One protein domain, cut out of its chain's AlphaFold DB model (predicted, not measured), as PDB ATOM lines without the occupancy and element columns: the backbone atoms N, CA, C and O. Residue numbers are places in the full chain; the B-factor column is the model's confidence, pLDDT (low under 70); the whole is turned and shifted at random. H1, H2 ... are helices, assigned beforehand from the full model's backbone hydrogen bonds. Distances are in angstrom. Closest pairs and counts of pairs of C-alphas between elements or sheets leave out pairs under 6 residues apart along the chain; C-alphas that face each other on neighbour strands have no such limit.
ATOM      1  N   ASN A  11      47.414 -29.472  12.085       61.88
ATOM      2  CA  ASN A  11      47.795 -29.399  13.479       61.88
ATOM      3  C   ASN A  11      46.544 -28.968  14.263       61.88
ATOM      4  O   ASN A  11      45.979 -27.925  13.941       61.88
ATOM      5  N   GLU A  12      46.130 -29.684  15.316       57.09
ATOM      6  CA  GLU A  12      45.053 -29.223  16.224       57.09
ATOM      7  C   GLU A  12      45.299 -27.778  16.703       57.09
ATOM      8  O   GLU A  12      44.378 -27.032  17.029       57.09
ATOM      9  N   ASN A  13      46.568 -27.365  16.726       66.12
ATOM     10  CA  ASN A  13      46.981 -26.005  17.025       66.12
ATOM     11  C   ASN A  13      46.553 -24.996  15.942       66.12
ATOM     12  O   ASN A  13      46.096 -23.914  16.288       66.12
ATOM     13  N   SER A  14      46.624 -25.359  14.659       59.94
ATOM     14  CA  SER A  14      46.148 -24.549  13.529       59.94
ATOM     15  C   SER A  14      44.623 -24.448  13.503       59.94
ATOM     16  O   SER A  14      44.095 -23.379  13.217       59.94
ATOM     17  N   GLU A  15      43.906 -25.511  13.873       55.47
ATOM     18  CA  GLU A  15      42.446 -25.462  14.034       55.47
ATOM     19  C   GLU A  15      42.025 -24.591  15.225       55.47
ATOM     20  O   GLU A  15      41.100 -23.786  15.109       55.47
ATOM     21  N   ARG A  16      42.729 -24.687  16.361       68.75
ATOM     22  CA  ARG A  16      42.500 -23.824  17.537       68.75
ATOM     23  C   ARG A  16      42.855 -22.365  17.263       68.75
ATOM     24  O   ARG A  16      42.173 -21.466  17.752       68.75
ATOM     25  N   GLU A  17      43.909 -22.123  16.494       65.88
ATOM     26  CA  GLU A  17      44.329 -20.791  16.066       65.88
ATOM     27  C   GLU A  17      43.329 -20.200  15.068       65.88
ATOM     28  O   GLU A  17      42.872 -19.074  15.260       65.88
ATOM     29  N   MET A  18      42.863 -20.991  14.098       50.94
ATOM     30  CA  MET A  18      41.781 -20.612  13.189       50.94
ATOM     31  C   MET A  18      40.482 -20.325  13.951       50.94
ATOM     32  O   MET A  18      39.874 -19.282  13.728       50.94
ATOM     33  N   GLN A  19      40.087 -21.161  14.917       64.06
ATOM     34  CA  GLN A  19      38.920 -20.901  15.768       64.06
ATOM     35  C   GLN A  19      39.072 -19.620  16.593       64.06
ATOM     36  O   GLN A  19      38.122 -18.844  16.679       64.06
ATOM     37  N   ARG A  20      40.254 -19.353  17.164       72.94
ATOM     38  CA  ARG A  20      40.533 -18.099  17.882       72.94
ATOM     39  C   ARG A  20      40.465 -16.877  16.971       72.94
ATOM     40  O   ARG A  20      39.923 -15.862  17.391       72.94
ATOM     41  N   LEU A  21      40.978 -16.971  15.746       69.81
ATOM     42  CA  LEU A  21      40.937 -15.886  14.758       69.81
ATOM     43  C   LEU A  21      39.529 -15.674  14.179       69.81
ATOM     44  O   LEU A  21      39.163 -14.552  13.839       69.81
ATOM     45  N   MET A  22      38.721 -16.734  14.104       55.12
ATOM     46  CA  MET A  22      37.326 -16.671  13.663       55.12
ATOM     47  C   MET A  22      36.371 -16.173  14.750       55.12
ATOM     48  O   MET A  22      35.332 -15.605  14.422       55.12
ATOM     49  N   GLN A  23      36.697 -16.352  16.032       62.31
ATOM     50  CA  GLN A  23      35.810 -15.994  17.146       62.31
ATOM     51  C   GLN A  23      35.372 -14.509  17.113       62.31
ATOM     52  O   GLN A  23      34.167 -14.259  17.198       62.31
ATOM     53  N   PRO A  24      36.268 -13.534  16.837       61.44
ATOM     54  CA  PRO A  24      35.893 -12.133  16.642       61.44
ATOM     55  C   PRO A  24      35.064 -11.876  15.373       61.44
ATOM     56  O   PRO A  24      34.205 -10.993  15.364       61.44
ATOM     57  N   LEU A  25      35.274 -12.646  14.299       55.53
ATOM     58  CA  LEU A  25      34.492 -12.527  13.057       55.53
ATOM     59  C   LEU A  25      33.057 -13.037  13.233       55.53
ATOM     60  O   LEU A  25      32.136 -12.566  12.572       55.53
ATOM     61  N   LEU A  26      32.868 -13.973  14.163       54.56
ATOM     62  CA  LEU A  26      31.574 -14.524  14.543       54.56
ATOM     63  C   LEU A  26      30.909 -13.746  15.681       54.56
ATOM     64  O   LEU A  26      29.838 -14.156  16.131       54.56
ATOM     65  N   THR A  27      31.499 -12.632  16.146       59.44
ATOM     66  CA  THR A  27      30.898 -11.846  17.225       59.44
ATOM     67  C   THR A  27      29.525 -11.359  16.763       59.44
ATOM     68  O   THR A  27      29.444 -10.517  15.859       59.44
ATOM     69  N   PRO A  28      28.422 -11.808  17.392       62.62
ATOM     70  CA  PRO A  28      27.076 -11.477  16.932       62.62
ATOM     71  C   PRO A  28      26.831  -9.970  16.896       62.62
ATOM     72  O   PRO A  28      25.992  -9.507  16.138       62.62
ATOM     73  N   LYS A  29      27.576  -9.199  17.697       65.81
ATOM     74  CA  LYS A  29      27.468  -7.744  17.786       65.81
ATOM     75  C   LYS A  29      27.904  -7.033  16.499       65.81
ATOM     76  O   LYS A  29      27.184  -6.143  16.068       65.81
ATOM     77  N   VAL A  30      29.003  -7.465  15.868       63.44
ATOM     78  CA  VAL A  30      29.515  -6.879  14.611       63.44
ATOM     79  C   VAL A  30      28.614  -7.263  13.438       63.44
ATOM     80  O   VAL A  30      28.167  -6.413  12.676       63.44
ATOM     81  N   ILE A  31      28.237  -8.541  13.344       65.56
ATOM     82  CA  ILE A  31      27.299  -9.001  12.309       65.56
ATOM     83  C   ILE A  31      25.930  -8.315  12.468       65.56
ATOM     84  O   ILE A  31      25.261  -8.002  11.484       65.56
ATOM     85  N   LYS A  32      25.492  -8.065  13.708       68.38
ATOM     86  CA  LYS A  32      24.223  -7.384  13.995       68.38
ATOM     87  C   LYS A  32      24.288  -5.886  13.713       68.38
ATOM     88  O   LYS A  32      23.289  -5.366  13.228       68.38
ATOM     89  N   SER A  33      25.410  -5.208  13.967       70.81
ATOM     90  CA  SER A  33      25.569  -3.791  13.605       70.81
ATOM     91  C   SER A  33      25.648  -3.589  12.091       70.81
ATOM     92  O   SER A  33      25.217  -2.554  11.597       70.81
ATOM     93  N   MET A  34      26.079  -4.614  11.349       71.12
ATOM     94  CA  MET A  34      26.079  -4.610   9.885       71.12
ATOM     95  C   MET A  34      24.688  -4.792   9.240       71.12
ATOM     96  O   MET A  34      24.497  -4.566   8.040       71.12
ATOM     97  N   ARG A  35      23.686  -5.232  10.015       74.62
ATOM     98  CA  ARG A  35      22.331  -5.498   9.513       74.62
ATOM     99  C   ARG A  35      21.477  -4.236   9.529       74.62
ATOM    100  O   ARG A  35      21.162  -3.696  10.585       74.62
ATOM    101  N   LEU A  36      20.974  -3.858   8.358       76.69
ATOM    102  CA  LEU A  36      19.972  -2.800   8.247       76.69
ATOM    103  C   LEU A  36      18.622  -3.221   8.863       76.69
ATOM    104  O   LEU A  36      18.211  -4.381   8.704       76.69
ATOM    105  N   PRO A  37      17.876  -2.286   9.484       81.88
ATOM    106  CA  PRO A  37      16.508  -2.533   9.929       81.88
ATOM    107  C   PRO A  37      15.596  -2.999   8.782       81.88
ATOM    108  O   PRO A  37      15.658  -2.471   7.670       81.88
ATOM    109  N   ILE A  38      14.685  -3.942   9.054       81.12
ATOM    110  CA  ILE A  38      13.780  -4.528   8.040       81.12
ATOM    111  C   ILE A  38      12.914  -3.455   7.361       81.12
ATOM    112  O   ILE A  38      12.705  -3.500   6.149       81.12
ATOM    113  N   ALA A  39      12.435  -2.469   8.127       83.19
ATOM    114  CA  ALA A  39      11.655  -1.354   7.591       83.19
ATOM    115  C   ALA A  39      12.435  -0.578   6.518       83.19
ATOM    116  O   ALA A  39      11.883  -0.295   5.455       83.19
ATOM    117  N   ARG A  40      13.730  -0.336   6.765       80.31
ATOM    118  CA  ARG A  40      14.629   0.339   5.827       80.31
ATOM    119  C   ARG A  40      14.906  -0.529   4.601       80.31
ATOM    120  O   ARG A  40      14.741  -0.055   3.486       80.31
ATOM    121  N   LYS A  41      15.205  -1.825   4.775       83.19
ATOM    122  CA  LYS A  41      15.362  -2.767   3.644       83.19
ATOM    123  C   LYS A  41      14.135  -2.785   2.721       83.19
ATOM    124  O   LYS A  41      14.280  -2.792   1.503       83.19
ATOM    125  N   ARG A  42      12.927  -2.755   3.296       81.88
ATOM    126  CA  ARG A  42      11.661  -2.721   2.543       81.88
ATOM    127  C   ARG A  42      11.465  -1.417   1.772       81.88
ATOM    128  O   ARG A  42      11.005  -1.455   0.634       81.88
ATOM    129  N   GLU A  43      11.759  -0.281   2.394       82.62
ATOM    130  CA  GLU A  43      11.701   1.037   1.751       82.62
ATOM    131  C   GLU A  43      12.622   1.086   0.525       82.62
ATOM    132  O   GLU A  43      12.177   1.408  -0.577       82.62
ATOM    133  N   LEU A  44      13.873   0.658   0.700       75.62
ATOM    134  CA  LEU A  44      14.881   0.627  -0.358       75.62
ATOM    135  C   LEU A  44      14.497  -0.294  -1.506       75.62
ATOM    136  O   LEU A  44      14.568   0.104  -2.662       75.62
ATOM    137  N   ALA A  45      14.056  -1.513  -1.194       81.56
ATOM    138  CA  ALA A  45      13.665  -2.478  -2.210       81.56
ATOM    139  C   ALA A  45      12.511  -1.954  -3.077       81.56
ATOM    140  O   ALA A  45      12.508  -2.163  -4.287       81.56
ATOM    141  N   ARG A  46      11.565  -1.213  -2.480       82.25
ATOM    142  CA  ARG A  46      10.496  -0.536  -3.227       82.25
ATOM    143  C   ARG A  46      11.037   0.589  -4.103       82.25
ATOM    144  O   ARG A  46      10.666   0.649  -5.271       82.25
ATOM    145  N   ARG A  47      11.911   1.446  -3.563       78.12
ATOM    146  CA  ARG A  47      12.525   2.553  -4.316       78.12
ATOM    147  C   ARG A  47      13.343   2.048  -5.507       78.12
ATOM    148  O   ARG A  47      13.263   2.616  -6.585       78.12
ATOM    149  N   ALA A  48      14.069   0.952  -5.322       72.75
ATOM    150  CA  ALA A  48      14.903   0.326  -6.343       72.75
ATOM    151  C   ALA A  48      14.133  -0.581  -7.317       72.75
ATOM    152  O   ALA A  48      14.746  -1.226  -8.164       72.75
ATOM    153  N   GLY A  49      12.806  -0.696  -7.177       79.50
ATOM    154  CA  GLY A  49      11.988  -1.571  -8.021       79.50
ATOM    155  C   GLY A  49      12.321  -3.064  -7.890       79.50
ATOM    156  O   GLY A  49      11.990  -3.847  -8.783       79.50
ATOM    157  N   MET A  50      12.969  -3.478  -6.796       80.12
ATOM    158  CA  MET A  50      13.344  -4.872  -6.564       80.12
ATOM    159  C   MET A  50      12.095  -5.726  -6.338       80.12
ATOM    160  O   MET A  50      11.261  -5.437  -5.476       80.12
ATOM    161  N   LYS A  51      11.984  -6.823  -7.092       77.44
ATOM    162  CA  LYS A  51      10.944  -7.839  -6.901       77.44
ATOM    163  C   LYS A  51      11.528  -8.998  -6.100       77.44
ATOM    164  O   LYS A  51      12.515  -9.594  -6.518       77.44
ATOM    165  N   LEU A  52      10.915  -9.306  -4.960       77.88
ATOM    166  CA  LEU A  52      11.245 -10.500  -4.184       77.88
ATOM    167  C   LEU A  52      10.816 -11.748  -4.958       77.88
ATOM    168  O   LEU A  52       9.771 -11.738  -5.622       77.88
ATOM    169  N   ARG A  53      11.592 -12.829  -4.864       77.00
ATOM    170  CA  ARG A  53      11.148 -14.127  -5.377       77.00
ATOM    171  C   ARG A  53      10.016 -14.677  -4.503       77.00
ATOM    172  O   ARG A  53       9.926 -14.329  -3.324       77.00
ATOM    173  N   PRO A  54       9.145 -15.545  -5.044       75.50
ATOM    174  CA  PRO A  54       8.142 -16.228  -4.236       75.50
ATOM    175  C   PRO A  54       8.801 -16.934  -3.041       75.50
ATOM    176  O   PRO A  54       9.694 -17.756  -3.226       75.50
ATOM    177  N   GLY A  55       8.382 -16.585  -1.824       80.62
ATOM    178  CA  GLY A  55       8.943 -17.121  -0.577       80.62
ATOM    179  C   GLY A  55      10.098 -16.317   0.038       80.62
ATOM    180  O   GLY A  55      10.438 -16.581   1.187       80.62
ATOM    181  N   GLU A  56      10.665 -15.322  -0.655       80.94
ATOM    182  CA  GLU A  56      11.636 -14.391  -0.060       80.94
ATOM    183  C   GLU A  56      10.920 -13.270   0.706       80.94
ATOM    184  O   GLU A  56       9.882 -12.747   0.288       80.94
ATOM    185  N   THR A  57      11.513 -12.854   1.822       79.19
ATOM    186  CA  THR A  57      11.096 -11.680   2.591       79.19
ATOM    187  C   THR A  57      12.123 -10.556   2.454       79.19
ATOM    188  O   THR A  57      13.287 -10.769   2.122       79.19
ATOM    189  N   PHE A  58      11.743  -9.320   2.785       75.62
ATOM    190  CA  PHE A  58      12.700  -8.203   2.822       75.62
ATOM    191  C   PHE A  58      13.812  -8.384   3.873       75.62
ATOM    192  O   PHE A  58      14.830  -7.695   3.802       75.62
ATOM    193  N   ALA A  59      13.639  -9.290   4.846       70.38
ATOM    194  CA  ALA A  59      14.695  -9.623   5.799       70.38
ATOM    195  C   ALA A  59      15.869 -10.349   5.117       70.38
ATOM    196  O   ALA A  59      17.016 -10.155   5.536       70.38
ATOM    197  N   ASP A  60      15.581 -11.077   4.033       72.44
ATOM    198  CA  ASP A  60      16.520 -11.925   3.291       72.44
ATOM    199  C   ASP A  60      17.388 -11.137   2.298       72.44
ATOM    200  O   ASP A  60      18.359 -11.663   1.757       72.44
ATOM    201  N   LEU A  61      17.100  -9.845   2.089       75.62
ATOM    202  CA  LEU A  61      17.944  -8.980   1.265       75.62
ATOM    203  C   LEU A  61      19.327  -8.810   1.904       75.62
ATOM    204  O   LEU A  61      19.449  -8.311   3.032       75.62
ATOM    205  N   ALA A  62      20.373  -9.152   1.151       72.12
ATOM    206  CA  ALA A  62      21.780  -9.047   1.544       72.12
ATOM    207  C   ALA A  62      22.327  -7.603   1.465       72.12
ATOM    208  O   ALA A  62      23.432  -7.369   0.985       72.12
ATOM    209  N   LEU A  63      21.541  -6.625   1.925       76.38
ATOM    210  CA  LEU A  63      21.976  -5.235   2.070       76.38
ATOM    211  C   LEU A  63      22.696  -5.060   3.405       76.38
ATOM    212  O   LEU A  63      22.157  -5.441   4.456       76.38
ATOM    213  N   ILE A  64      23.892  -4.485   3.342       72.06
ATOM    214  CA  ILE A  64      24.792  -4.321   4.481       72.06
ATOM    215  C   ILE A  64      25.093  -2.834   4.635       72.06
ATOM    216  O   ILE A  64      25.466  -2.178   3.668       72.06
TER     217      ILE A  64
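This is residues 11 to 64 of the 189 residues of an uncharacterized protein of Cytophagaceae bacterium (UniProt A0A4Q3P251). What does the model look like, taken from its first printed residue? It is a string of three helices, H1, H2 and H3, strung out one after another, with residues 11 to 30 as a free arm that makes much of the length. After H3, residues 48 to 64 loop out and fold back past it towards the link between H2 and H3. What is it made of? The printed part has 54 residues with three named helices and no named strand, class all helix; it is extended, with a radius of gyration of the C-alphas of 16.9 A and spans of 50 by 22 by 15 A.

Where is H1? It holds residues 12 to 22, begins with C-alpha 12 at (45.053, -29.223, 16.224) and is 15.0 A long. Where are H2 and H3? H2 holds residues 28 to 33 and is 8.5 A long; H3 holds residues 38 to 47, is 14.3 A long and ends with C-alpha 47 at (12.525, 2.553, -4.316).

Do the helices meet? H1, H2 and H3 are apart from one another, with no C-alpha of one within 8 A of another. What joins them? A tight link of 5 residues joins H1 to H2, and a tight link of 4 joins H2 to H3. How are their backbones? In H1, H2 and H3 every O i to N i+4 pair is within hydrogen-bond range.

How large is it? The two C-alphas farthest apart, those of Asn 11 and Arg 47, are 50.8 A apart. What remains without the stretch that stands free, residues 11 to 30? A body of 34 residues, spanning 26 by 20 by 12 A. Is it whole and confident? The printed part has no cut; its mean pLDDT is 71.3, with residues 11 to 19 and 21 to 32 under 70.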